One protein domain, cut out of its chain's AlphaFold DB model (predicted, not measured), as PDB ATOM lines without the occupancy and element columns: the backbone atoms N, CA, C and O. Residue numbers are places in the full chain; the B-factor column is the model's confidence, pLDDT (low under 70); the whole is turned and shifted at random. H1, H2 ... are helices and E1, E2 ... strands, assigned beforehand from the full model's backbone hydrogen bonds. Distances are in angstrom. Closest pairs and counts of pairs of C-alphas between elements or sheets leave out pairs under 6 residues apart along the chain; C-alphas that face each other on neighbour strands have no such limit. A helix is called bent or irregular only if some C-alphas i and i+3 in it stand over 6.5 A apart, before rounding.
ATOM      1  N   LEU A  11     -32.364  23.295  -6.834       92.25
ATOM      2  CA  LEU A  11     -33.046  24.553  -6.538       92.25
ATOM      3  C   LEU A  11     -33.843  24.938  -7.780       92.25
ATOM      4  O   LEU A  11     -33.275  25.062  -8.864       92.25
ATOM      5  N   SER A  12     -35.158  25.076  -7.642       94.31
ATOM      6  CA  SER A  12     -36.030  25.329  -8.786       94.31
ATOM      7  C   SER A  12     -36.682  26.699  -8.710       94.31
ATOM      8  O   SER A  12     -37.359  27.029  -7.739       94.31
ATOM      9  N   ALA A  13     -36.548  27.464  -9.793       95.06
ATOM     10  CA  ALA A  13     -37.321  28.679  -9.995       95.06
ATOM     11  C   ALA A  13     -38.762  28.402 -10.437       95.06
ATOM     12  O   ALA A  13     -39.612  29.270 -10.281       95.06
ATOM     13  N   GLY A  14     -39.021  27.218 -11.014       94.31
ATOM     14  CA  GLY A  14     -40.124  26.960 -11.946       94.31
ATOM     15  C   GLY A  14     -40.180  27.987 -13.078       94.31
ATOM     16  O   GLY A  14     -39.146  28.320 -13.649       94.31
ATOM     17  N   SER A  15     -41.375  28.465 -13.425       95.62
ATOM     18  CA  SER A  15     -41.547  29.446 -14.502       95.62
ATOM     19  C   SER A  15     -41.071  30.838 -14.085       95.62
ATOM     20  O   SER A  15     -41.270  31.257 -12.944       95.62
ATOM     21  N   ALA A  16     -40.462  31.555 -15.025       97.38
ATOM     22  CA  ALA A  16     -39.943  32.903 -14.818       97.38
ATOM     23  C   ALA A  16     -41.031  33.968 -14.976       97.38
ATOM     24  O   ALA A  16     -41.920  33.813 -15.809       97.38
ATOM     25  N   ALA A  17     -40.901  35.072 -14.243       98.31
ATOM     26  CA  ALA A  17     -41.672  36.280 -14.508       98.31
ATOM     27  C   ALA A  17     -41.271  36.851 -15.869       98.31
ATOM     28  O   ALA A  17     -40.085  37.076 -16.120       98.31
ATOM     29  N   SER A  18     -42.246  37.122 -16.724       97.00
ATOM     30  CA  SER A  18     -42.014  37.756 -18.020       97.00
ATOM     31  C   SER A  18     -43.174  38.670 -18.399       97.00
ATOM     32  O   SER A  18     -44.243  38.640 -17.788       97.00
ATOM     33  N   ALA A  19     -42.971  39.530 -19.395       96.19
ATOM     34  CA  ALA A  19     -44.050  40.377 -19.884       96.19
ATOM     35  C   ALA A  19     -45.123  39.537 -20.613       96.19
ATOM     36  O   ALA A  19     -44.796  38.517 -21.238       96.19
ATOM     37  N   PRO A  20     -46.403  39.957 -20.586       94.50
ATOM     38  CA  PRO A  20     -47.436  39.377 -21.440       94.50
ATOM     39  C   PRO A  20     -47.001  39.389 -22.912       94.50
ATOM     40  O   PRO A  20     -46.499  40.403 -23.392       94.50
ATOM     41  N   GLY A  21     -47.179  38.273 -23.625       91.06
ATOM     42  CA  GLY A  21     -46.756  38.129 -25.027       91.06
ATOM     43  C   GLY A  21     -45.250  37.915 -25.238       91.06
ATOM     44  O   GLY A  21     -44.778  37.945 -26.372       91.06
ATOM     45  N   SER A  22     -44.476  37.716 -24.167       92.00
ATOM     46  CA  SER A  22     -43.063  37.322 -24.247       92.00
ATOM     47  C   SER A  22     -42.862  35.955 -24.915       92.00
ATOM     48  O   SER A  22     -43.734  35.082 -24.868       92.00
ATOM     49  N   THR A  23     -41.664  35.718 -25.460       89.25
ATOM     50  CA  THR A  23     -41.274  34.418 -26.036       89.25
ATOM     51  C   THR A  23     -41.447  33.267 -25.047       89.25
ATOM     52  O   THR A  23     -41.815  32.162 -25.448       89.25
ATOM     53  N   GLN A  24     -41.213  33.502 -23.754       89.75
ATOM     54  CA  GLN A  24     -41.324  32.458 -22.739       89.75
ATOM     55  C   GLN A  24     -42.748  31.894 -22.664       89.75
ATOM     56  O   GLN A  24     -42.923  30.683 -22.540       89.75
ATOM     57  N   ILE A  25     -43.758  32.752 -22.809       88.50
ATOM     58  CA  ILE A  25     -45.170  32.359 -22.779       88.50
ATOM     59  C   ILE A  25     -45.609  31.838 -24.150       88.50
ATOM     60  O   ILE A  25     -46.129  30.730 -24.248       88.50
ATOM     61  N   GLU A  26     -45.352  32.597 -25.216       90.12
ATOM     62  CA  GLU A  26     -45.888  32.296 -26.553       90.12
ATOM     63  C   GLU A  26     -45.209  31.100 -27.232       90.12
ATOM     64  O   GLU A  26     -45.812  30.429 -28.069       90.12
ATOM     65  N   MET A  27     -43.944  30.829 -26.901       85.31
ATOM     66  CA  MET A  27     -43.136  29.834 -27.614       85.31
ATOM     67  C   MET A  27     -42.517  28.777 -26.704       85.31
ATOM     68  O   MET A  27     -42.407  27.624 -27.114       85.31
ATOM     69  N   MET A  28     -42.107  29.137 -25.482       86.38
ATOM     70  CA  MET A  28     -41.439  28.198 -24.563       86.38
ATOM     71  C   MET A  28     -42.410  27.486 -23.607       86.38
ATOM     72  O   MET A  28     -41.977  26.703 -22.763       86.38
ATOM     73  N   GLY A  29     -43.717  27.728 -23.747       89.31
ATOM     74  CA  GLY A  29     -44.763  27.002 -23.025       89.31
ATOM     75  C   GLY A  29     -44.914  27.394 -21.556       89.31
ATOM     76  O   GLY A  29     -45.438  26.602 -20.771       89.31
ATOM     77  N   PHE A  30     -44.456  28.585 -21.153       92.50
ATOM     78  CA  PHE A  30     -44.712  29.063 -19.797       92.50
ATOM     79  C   PHE A  30     -46.208  29.364 -19.633       92.50
ATOM     80  O   PHE A  30     -46.831  29.916 -20.541       92.50
ATOM     81  N   PRO A  31     -46.804  29.015 -18.480       94.56
ATOM     82  CA  PRO A  31     -48.220  29.245 -18.243       94.56
ATOM     83  C   PRO A  31     -48.509  30.748 -18.141       94.56
ATOM     84  O   PRO A  31     -47.638  31.522 -17.728       94.56
ATOM     85  N   ALA A  32     -49.736  31.156 -18.477       93.44
ATOM     86  CA  ALA A  32     -50.150  32.562 -18.495       93.44
ATOM     87  C   ALA A  32     -49.983  33.254 -17.129       93.44
ATOM     88  O   ALA A  32     -49.723  34.452 -17.068       93.44
ATOM     89  N   GLU A  33     -50.053  32.496 -16.034       95.44
ATOM     90  CA  GLU A  33     -49.799  32.938 -14.661       95.44
ATOM     91  C   GLU A  33     -48.387  33.517 -14.461       95.44
ATOM     92  O   GLU A  33     -48.180  34.294 -13.525       95.44
ATOM     93  N   SER A  34     -47.443  33.179 -15.346       96.75
ATOM     94  CA  SER A  34     -46.073  33.708 -15.358       96.75
ATOM     95  C   SER A  34     -45.991  35.159 -15.840       96.75
ATOM     96  O   SER A  34     -44.995  35.835 -15.577       96.75
ATOM     97  N   ALA A  35     -47.013  35.643 -16.553       97.56
ATOM     98  CA  ALA A  35     -47.045  37.009 -17.056       97.56
ATOM     99  C   ALA A  35     -47.145  37.998 -15.894       97.56
ATOM    100  O   ALA A  35     -47.981  37.808 -15.019       97.56
ATOM    101  N   VAL A  36     -46.358  39.071 -15.905       98.44
ATOM    102  CA  VAL A  36     -46.467  40.180 -14.944       98.44
ATOM    103  C   VAL A  36     -46.864  41.434 -15.704       98.44
ATOM    104  O   VAL A  36     -46.145  41.906 -16.582       98.44
ATOM    105  N   THR A  37     -48.042  41.966 -15.393       97.38
ATOM    106  CA  THR A  37     -48.645  43.076 -16.156       97.38
ATOM    107  C   THR A  37     -48.227  44.467 -15.669       97.38
ATOM    108  O   THR A  37     -48.497  45.463 -16.340       97.38
ATOM    109  N   GLY A  38     -47.558  44.548 -14.519       98.06
ATOM    110  CA  GLY A  38     -47.051  45.783 -13.929       98.06
ATOM    111  C   GLY A  38     -46.596  45.580 -12.479       98.06
ATOM    112  O   GLY A  38     -46.716  44.471 -11.952       98.06
ATOM    113  N   PRO A  39     -46.148  46.642 -11.787       98.44
ATOM    114  CA  PRO A  39     -45.618  46.532 -10.424       98.44
ATOM    115  C   PRO A  39     -46.638  45.982  -9.418       98.44
ATOM    116  O   PRO A  39     -46.307  45.144  -8.587       98.44
ATOM    117  N   ALA A  40     -47.906  46.393  -9.533       98.00
ATOM    118  CA  ALA A  40     -48.979  45.933  -8.648       98.00
ATOM    119  C   ALA A  40     -49.328  44.440  -8.819       98.00
ATOM    120  O   ALA A  40     -49.974  43.861  -7.951       98.00
ATOM    121  N   ASP A  41     -48.912  43.822  -9.929       98.56
ATOM    122  CA  ASP A  41     -49.151  42.409 -10.235       98.56
ATOM    123  C   ASP A  41     -48.001  41.497  -9.760       98.56
ATOM    124  O   ASP A  41     -48.132  40.272  -9.763       98.56
ATOM    125  N   ALA A  42     -46.875  42.077  -9.322       98.56
ATOM    126  CA  ALA A  42     -45.703  41.325  -8.871       98.56
ATOM    127  C   ALA A  42     -46.036  40.389  -7.699       98.56
ATOM    128  O   ALA A  42     -45.662  39.219  -7.720       98.56
ATOM    129  N   GLU A  43     -46.807  40.868  -6.719       98.44
ATOM    130  CA  GLU A  43     -47.208  40.083  -5.544       98.44
ATOM    131  C   GLU A  43     -48.013  38.833  -5.928       98.44
ATOM    132  O   GLU A  43     -47.730  37.747  -5.426       98.44
ATOM    133  N   ARG A  44     -48.934  38.940  -6.899       98.38
ATOM    134  CA  ARG A  44     -49.688  37.782  -7.410       98.38
ATOM    135  C   ARG A  44     -48.749  36.730  -8.003       98.38
ATOM    136  O   ARG A  44     -48.913  35.539  -7.734       98.38
ATOM    137  N   PHE A  45     -47.791  37.148  -8.832       98.62
ATOM    138  CA  PHE A  45     -46.812  36.229  -9.415       98.62
ATOM    139  C   PHE A  45     -45.946  35.572  -8.331       98.62
ATOM    140  O   PHE A  45     -45.724  34.360  -8.369       98.62
ATOM    141  N   LEU A  46     -45.473  36.349  -7.355       98.62
ATOM    142  CA  LEU A  46     -44.617  35.856  -6.278       98.62
ATOM    143  C   LEU A  46     -45.349  34.856  -5.379       98.62
ATOM    144  O   LEU A  46     -44.791  33.799  -5.082       98.62
ATOM    145  N   ASP A  47     -46.600  35.132  -5.010       98.31
ATOM    146  CA  ASP A  47     -47.443  34.197  -4.257       98.31
ATOM    147  C   ASP A  47     -47.642  32.897  -5.034       98.31
ATOM    148  O   ASP A  47     -47.414  31.810  -4.504       98.31
ATOM    149  N   TRP A  48     -47.930  32.994  -6.336       98.19
ATOM    150  CA  TRP A  48     -48.021  31.821  -7.201       98.19
ATOM    151  C   TRP A  48     -46.718  31.003  -7.221       98.19
ATOM    152  O   TRP A  48     -46.764  29.770  -7.166       98.19
ATOM    153  N   ARG A  49     -45.543  31.646  -7.262       97.31
ATOM    154  CA  ARG A  49     -44.251  30.942  -7.194       97.31
ATOM    155  C   ARG A  49     -44.029  30.261  -5.845       97.31
ATOM    156  O   ARG A  49     -43.577  29.112  -5.829       97.31
ATOM    157  N   VAL A  50     -44.363  30.924  -4.739       96.19
ATOM    158  CA  VAL A  50     -44.249  30.363  -3.382       96.19
ATOM    159  C   VAL A  50     -45.186  29.168  -3.201       96.19
ATOM    160  O   VAL A  50     -44.740  28.109  -2.756       96.19
ATOM    161  N   ASP A  51     -46.443  29.283  -3.631       97.00
ATOM    162  CA  ASP A  51     -47.433  28.201  -3.572       97.00
ATOM    163  C   ASP A  51     -46.995  26.982  -4.399       97.00
ATOM    164  O   ASP A  51     -47.210  25.829  -4.013       97.00
ATOM    165  N   ASN A  52     -46.276  27.226  -5.500       95.38
ATOM    166  CA  ASN A  52     -45.663  26.195  -6.339       95.38
ATOM    167  C   ASN A  52     -44.241  25.803  -5.898       95.38
ATOM    168  O   ASN A  52     -43.531  25.108  -6.631       95.38
ATOM    169  N   ARG A  53     -43.851  26.171  -4.671       95.00
ATOM    170  CA  ARG A  53     -42.618  25.749  -3.990       95.00
ATOM    171  C   ARG A  53     -41.342  26.110  -4.755       95.00
ATOM    172  O   ARG A  53     -40.443  25.273  -4.850       95.00
ATOM    173  N   ALA A  54     -41.281  27.319  -5.309       95.88
ATOM    174  CA  ALA A  54     -40.044  27.866  -5.852       95.88
ATOM    175  C   ALA A  54     -39.000  28.058  -4.736       95.88
ATOM    176  O   ALA A  54     -39.329  28.548  -3.658       95.88
ATOM    177  N   ASP A  55     -37.747  27.686  -4.998       94.88
ATOM    178  CA  ASP A  55     -36.617  27.955  -4.097       94.88
ATOM    179  C   ASP A  55     -35.997  29.346  -4.351       94.88
ATOM    180  O   ASP A  55     -35.276  29.871  -3.506       94.88
ATOM    181  N   LEU A  56     -36.262  29.931  -5.524       96.50
ATOM    182  CA  LEU A  56     -35.803  31.250  -5.969       96.50
ATOM    183  C   LEU A  56     -36.748  31.802  -7.046       96.50
ATOM    184  O   LEU A  56     -37.597  31.074  -7.563       96.50
ATOM    185  N   ILE A  57     -36.589  33.069  -7.419       98.31
ATOM    186  CA  ILE A  57     -37.386  33.721  -8.462       98.31
ATOM    187  C   ILE A  57     -36.535  33.939  -9.716       98.31
ATOM    188  O   ILE A  57     -35.478  34.560  -9.660       98.31
ATOM    189  N   LYS A  58     -36.998  33.441 -10.869       98.44
ATOM    190  CA  LYS A  58     -36.400  33.746 -12.179       98.44
ATOM    191  C   LYS A  58     -37.172  34.891 -12.830       98.44
ATOM    192  O   LYS A  58     -38.402  34.880 -12.818       98.44
ATOM    193  N   ILE A  59     -36.464  35.848 -13.419       98.69
ATOM    194  CA  ILE A  59     -37.042  37.025 -14.079       98.69
ATOM    195  C   ILE A  59     -36.458  37.147 -15.487       98.69
ATOM    196  O   ILE A  59     -35.259  36.954 -15.684       98.69
ATOM    197  N   ILE A  60     -37.292  37.447 -16.478       98.00
ATOM    198  CA  ILE A  60     -36.852  37.767 -17.836       98.00
ATOM    199  C   ILE A  60     -36.682  39.280 -17.948       98.00
ATOM    200  O   ILE A  60     -37.649  40.032 -17.811       98.00
ATOM    201  N   VAL A  61     -35.447  39.723 -18.178       97.69
ATOM    202  CA  VAL A  61     -35.098  41.136 -18.323       97.69
ATOM    203  C   VAL A  61     -34.648  41.369 -19.759       97.69
ATOM    204  O   VAL A  61     -33.520  41.066 -20.131       97.69
ATOM    205  N   GLU A  62     -35.554  41.923 -20.559       94.75
ATOM    206  CA  GLU A  62     -35.282  42.263 -21.956       94.75
ATOM    207  C   GLU A  62     -34.861  43.723 -22.118       94.75
ATOM    208  O   GLU A  62     -35.240  44.603 -21.332       94.75
ATOM    209  N   ASP A  63     -34.109  43.978 -23.186       93.19
ATOM    210  CA  ASP A  63     -33.839  45.320 -23.687       93.19
ATOM    211  C   ASP A  63     -34.899  45.707 -24.734       93.19
ATOM    212  O   ASP A  63     -34.838  45.231 -25.871       93.19
ATOM    213  N   PRO A  64     -35.842  46.610 -24.403       89.25
ATOM    214  CA  PRO A  64     -36.913  46.995 -25.320       89.25
ATOM    215  C   PRO A  64     -36.411  47.707 -26.586       89.25
ATOM    216  O   PRO A  64     -37.183  47.863 -27.529       89.25
ATOM    217  N   ALA A  65     -35.157  48.174 -26.617       88.56
ATOM    218  CA  ALA A  65     -34.558  48.761 -27.812       88.56
ATOM    219  C   ALA A  65     -33.926  47.712 -28.745       88.56
ATOM    220  O   ALA A  65     -33.743  47.994 -29.928       88.56
ATOM    221  N   ALA A  66     -33.593  46.526 -28.228       83.56
ATOM    222  CA  ALA A  66     -32.939  45.455 -28.979       83.56
ATOM    223  C   ALA A  66     -33.880  44.293 -29.325       83.56
ATOM    224  O   ALA A  66     -33.586  43.524 -30.242       83.56
ATOM    225  N   THR A  67     -34.999  44.150 -28.614       74.94
ATOM    226  CA  THR A  67     -35.931  43.037 -28.801       74.94
ATOM    227  C   THR A  67     -37.292  43.502 -29.293       74.94
ATOM    228  O   THR A  67     -37.863  44.444 -28.754       74.94
ATOM    229  N   GLU A  68     -37.869  42.779 -30.252       79.56
ATOM    230  CA  GLU A  68     -39.253  43.007 -30.704       79.56
ATOM    231  C   GLU A  68     -40.303  42.419 -29.745       79.56
ATOM    232  O   GLU A  68     -41.506  42.560 -29.971       79.56
ATOM    233  N   VAL A  69     -39.864  41.745 -28.677       82.56
ATOM    234  CA  VAL A  69     -40.757  41.150 -27.682       82.56
ATOM    235  C   VAL A  69     -41.053  42.126 -26.541       82.56
ATOM    236  O   VAL A  69     -40.200  42.944 -26.190       82.56
ATOM    237  N   PRO A  70     -42.252  42.057 -25.936       90.81
ATOM    238  CA  PRO A  70     -42.595  42.889 -24.789       90.81
ATOM    239  C   PRO A  70     -41.601  42.725 -23.631       90.81
ATOM    240  O   PRO A  70     -41.231  41.607 -23.271       90.81
ATOM    241  N   ALA A  71     -41.223  43.844 -23.008       94.56
ATOM    242  CA  ALA A  71     -40.324  43.887 -21.857       94.56
ATOM    243  C   ALA A  71     -41.050  44.411 -20.610       94.56
ATOM    244  O   ALA A  71     -41.881  45.318 -20.693       94.56
ATOM    245  N   LEU A  72     -40.702  43.875 -19.437       97.38
ATOM    246  CA  LEU A  72     -41.168  44.404 -18.152       97.38
ATOM    247  C   LEU A  72     -40.557  45.787 -17.894       97.38
ATOM    248  O   LEU A  72     -39.386  46.014 -18.201       97.38
ATOM    249  N   SER A  73     -41.330  46.707 -17.310       97.19
ATOM    250  CA  SER A  73     -40.815  48.017 -16.889       97.19
ATOM    251  C   SER A  73     -39.829  47.880 -15.721       97.19
ATOM    252  O   SER A  73     -39.883  46.890 -14.991       97.19
ATOM    253  N   ILE A  74     -38.960  48.875 -15.506       97.81
ATOM    254  CA  ILE A  74     -38.021  48.859 -14.366       97.81
ATOM    255  C   ILE A  74     -38.774  48.768 -13.038       97.81
ATOM    256  O   ILE A  74     -38.378  48.011 -12.163       97.81
ATOM    257  N   GLU A  75     -39.909  49.453 -12.913       98.50
ATOM    258  CA  GLU A  75     -40.749  49.409 -11.716       98.50
ATOM    259  C   GLU A  75     -41.320  48.005 -11.471       98.50
ATOM    260  O   GLU A  75     -41.461  47.585 -10.327       98.50
ATOM    261  N   SER A  76     -41.638  47.261 -12.537       98.69
ATOM    262  CA  SER A  76     -42.134  45.884 -12.416       98.69
ATOM    263  C   SER A  76     -41.014  44.931 -12.004       98.69
ATOM    264  O   SER A  76     -41.227  44.056 -11.170       98.69
ATOM    265  N   LEU A  77     -39.815  45.120 -12.563       98.75
ATOM    266  CA  LEU A  77     -38.626  44.354 -12.195       98.75
ATOM    267  C   LEU A  77     -38.240  44.598 -10.731       98.75
ATOM    268  O   LEU A  77     -38.045  43.637  -9.994       98.75
ATOM    269  N   ALA A  78     -38.202  45.861 -10.299       98.75
ATOM    270  CA  ALA A  78     -37.911  46.233  -8.917       98.75
ATOM    271  C   ALA A  78     -38.947  45.647  -7.943       98.75
ATOM    272  O   ALA A  78     -38.567  45.022  -6.961       98.75
ATOM    273  N   ALA A  79     -40.247  45.735  -8.256       98.81
ATOM    274  CA  ALA A  79     -41.295  45.144  -7.420       98.81
ATOM    275  C   ALA A  79     -41.157  43.614  -7.276       98.81
ATOM    276  O   ALA A  79     -41.396  43.067  -6.201       98.81
ATOM    277  N   LEU A  80     -40.742  42.914  -8.341       98.88
ATOM    278  CA  LEU A  80     -40.463  41.475  -8.284       98.88
ATOM    279  C   LEU A  80     -39.256  41.157  -7.397       98.88
ATOM    280  O   LEU A  80     -39.313  40.195  -6.632       98.88
ATOM    281  N   VAL A  81     -38.183  41.945  -7.496       98.75
ATOM    282  CA  VAL A  81     -36.972  41.768  -6.682       98.75
ATOM    283  C   VAL A  81     -37.257  42.056  -5.212       98.75
ATOM    284  O   VAL A  81     -37.030  41.191  -4.368       98.75
ATOM    285  N   GLU A  82     -37.838  43.213  -4.904       98.38
ATOM    286  CA  GLU A  82     -38.195  43.608  -3.539       98.38
ATOM    287  C   GLU A  82     -39.144  42.592  -2.892       98.38
ATOM    288  O   GLU A  82     -38.922  42.155  -1.759       98.38
ATOM    289  N   GLY A  83     -40.174  42.155  -3.621       98.31
ATOM    290  CA  GLY A  83     -41.127  41.165  -3.129       98.31
ATOM    291  C   GLY A  83     -40.518  39.767  -2.958       98.31
ATOM    292  O   GLY A  83     -40.919  39.039  -2.043       98.31
ATOM    293  N   ALA A  84     -39.544  39.377  -3.790       97.94
ATOM    294  CA  ALA A  84     -38.781  38.140  -3.615       97.94
ATOM    295  C   ALA A  84     -37.897  38.210  -2.362       97.94
ATOM    296  O   ALA A  84     -37.945  37.309  -1.519       97.94
ATOM    297  N   HIS A  85     -37.164  39.312  -2.186       96.38
ATOM    298  CA  HIS A  85     -36.325  39.556  -1.012       96.38
ATOM    299  C   HIS A  85     -37.150  39.581   0.278       96.38
ATOM    300  O   HIS A  85     -36.766  38.935   1.249       96.38
ATOM    301  N   ALA A  86     -38.331  40.206   0.283       96.50
ATOM    302  CA  ALA A  86     -39.248  40.197   1.431       96.50
ATOM    303  C   ALA A  86     -39.721  38.782   1.827       96.50
ATOM    304  O   ALA A  86     -40.082  38.535   2.979       96.50
ATOM    305  N   ARG A  87     -39.691  37.834   0.883       94.50
ATOM    306  CA  ARG A  87     -39.994  36.407   1.094       94.50
ATOM    307  C   ARG A  87     -38.746  35.578   1.428       94.50
ATOM    308  O   ARG A  87     -38.842  34.362   1.591       94.50
ATOM    309  N   GLY A  88     -37.580  36.213   1.545       93.06
ATOM    310  CA  GLY A  88     -36.294  35.555   1.765       93.06
ATOM    311  C   GLY A  88     -35.830  34.714   0.573       93.06
ATOM    312  O   GLY A  88     -35.124  33.724   0.776       93.06
ATOM    313  N   LEU A  89     -36.268  35.064  -0.642       94.94
ATOM    314  CA  LEU A  89     -35.920  34.391  -1.891       94.94
ATOM    315  C   LEU A  89     -34.911  35.219  -2.687       94.94
ATOM    316  O   LEU A  89     -35.030  36.436  -2.777       94.94
ATOM    317  N   LEU A  90     -33.959  34.528  -3.310       95.88
ATOM    318  CA  LEU A  90     -33.041  35.110  -4.286       95.88
ATOM    319  C   LEU A  90     -33.714  35.325  -5.640       95.88
ATOM    320  O   LEU A  90     -34.636  34.593  -6.016       95.88
ATOM    321  N   THR A  91     -33.162  36.252  -6.416       98.19
ATOM    322  CA  THR A  91     -33.537  36.514  -7.802       98.19
ATOM    323  C   THR A  91     -32.425  36.160  -8.783       98.19
ATOM    324  O   THR A  91     -31.246  36.438  -8.577       98.19
ATOM    325  N   VAL A  92     -32.814  35.543  -9.895       98.50
ATOM    326  CA  VAL A  92     -31.934  35.261 -11.029       98.50
ATOM    327  C   VAL A  92     -32.563  35.886 -12.269       98.50
ATOM    328  O   VAL A  92     -33.714  35.587 -12.586       98.50
ATOM    329  N   ALA A  93     -31.836  36.715 -13.012       98.50
ATOM    330  CA  ALA A  93     -32.347  37.315 -14.243       98.50
ATOM    331  C   ALA A  93     -31.756  36.664 -15.491       98.50
ATOM    332  O   ALA A  93     -30.572  36.344 -15.538       98.50
ATOM    333  N   HIS A  94     -32.590  36.458 -16.506       98.00
ATOM    334  CA  HIS A  94     -32.140  36.328 -17.888       98.00
ATOM    335  C   HIS A  94     -31.827  37.728 -18.431       98.00
ATOM    336  O   HIS A  94     -32.715  38.577 -18.405       98.00
ATOM    337  N   VAL A  95     -30.595  37.951 -18.893       97.06
ATOM    338  CA  VAL A  95     -30.089  39.196 -19.491       97.06
ATOM    339  C   VAL A  95     -29.117  38.860 -20.624       97.06
ATOM    340  O   VAL A  95     -28.109  38.198 -20.403       97.06
TER     341      VAL A  95
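This is residues 11 to 95 of the 234 residues of the protein "Amidohydrolase family protein" of Brevibacterium antiquum (UniProt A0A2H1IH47). Two helices of equal residue count, H2 and H3, lie side by side next to a small parallel pair of strands, E1 and E2, with H3 packing on both strands through its residues 77 to 85. Long loops make up much of the rest, and the very short helix H1 sits away from the other named elements. The printed part has 85 residues, with three named helices and two named strands in the order H1, H2, E1, H3, E2; the sheet's order is E1, E2, parallel. The class is mixed, helices and strands, though under half of the residues are in named elements. The whole is compact, with a radius of gyration of the C-alphas of 11.6 A, and rounded, spanning 33 by 25 by 21 A.

Residues 11 to 22 hold no named element. H1 is residues 23 to 26, beginning at C-alpha 23 at (-41.274, 34.418, -26.036). After residues 27 to 38, H2 runs from residue 39 to 51, 19.7 A from first to last C-alpha. E1 is residues 57 to 60, 10.2 A long. H3 is residues 74 to 86, 18.1 A long, beginning at C-alpha 74 at (-38.021, 48.859, -14.366). E2 is residues 91 to 94, 10.2 A long, ending at C-alpha 94 at (-32.140, 36.328, -17.888).

E1 and E2 are parallel neighbours, with 25 degrees between their directions. The C-alphas of Ile 59 and Ala 93 face each other at 4.7 A. N 59 and O 92 are within hydrogen-bond range at 2.9 A, and N 92 and O 57 at 2.8 A. E1, H3 and E2 form a strand-helix-strand unit, two parallel neighbour strands with a helix between them in the chain, and its crossover is right-handed. The closest C-alphas of H3 and E2 are those of Val 81 and Thr 91, 6.4 A apart. H2 and H3 touch, with the closest C-alphas, those of Pro 39 and Ser 76, 4.1 A apart. They run the same way at a steep tilt of 38 degrees. H2 is irregular, but only just: C-alphas 40 and 43 are 6.9 A apart. H1 is apart from H2, H3 and E2, and only just apart from E1, at 8.5 A. In H3 every O i to N i+4 pair is within hydrogen-bond range, in H2 7 of 9 are, and H1 is too short for such a pair.

The C-alphas of Asp 51 and Ala 65, the two farthest apart, are 34.3 A apart. The printed part has no cut. The links H1 to H2 and E1 to H3 are long, and H2 to E1 and H3 to E2 are tight. The mean pLDDT of the printed part is 95.0, and no printed residue is under 70.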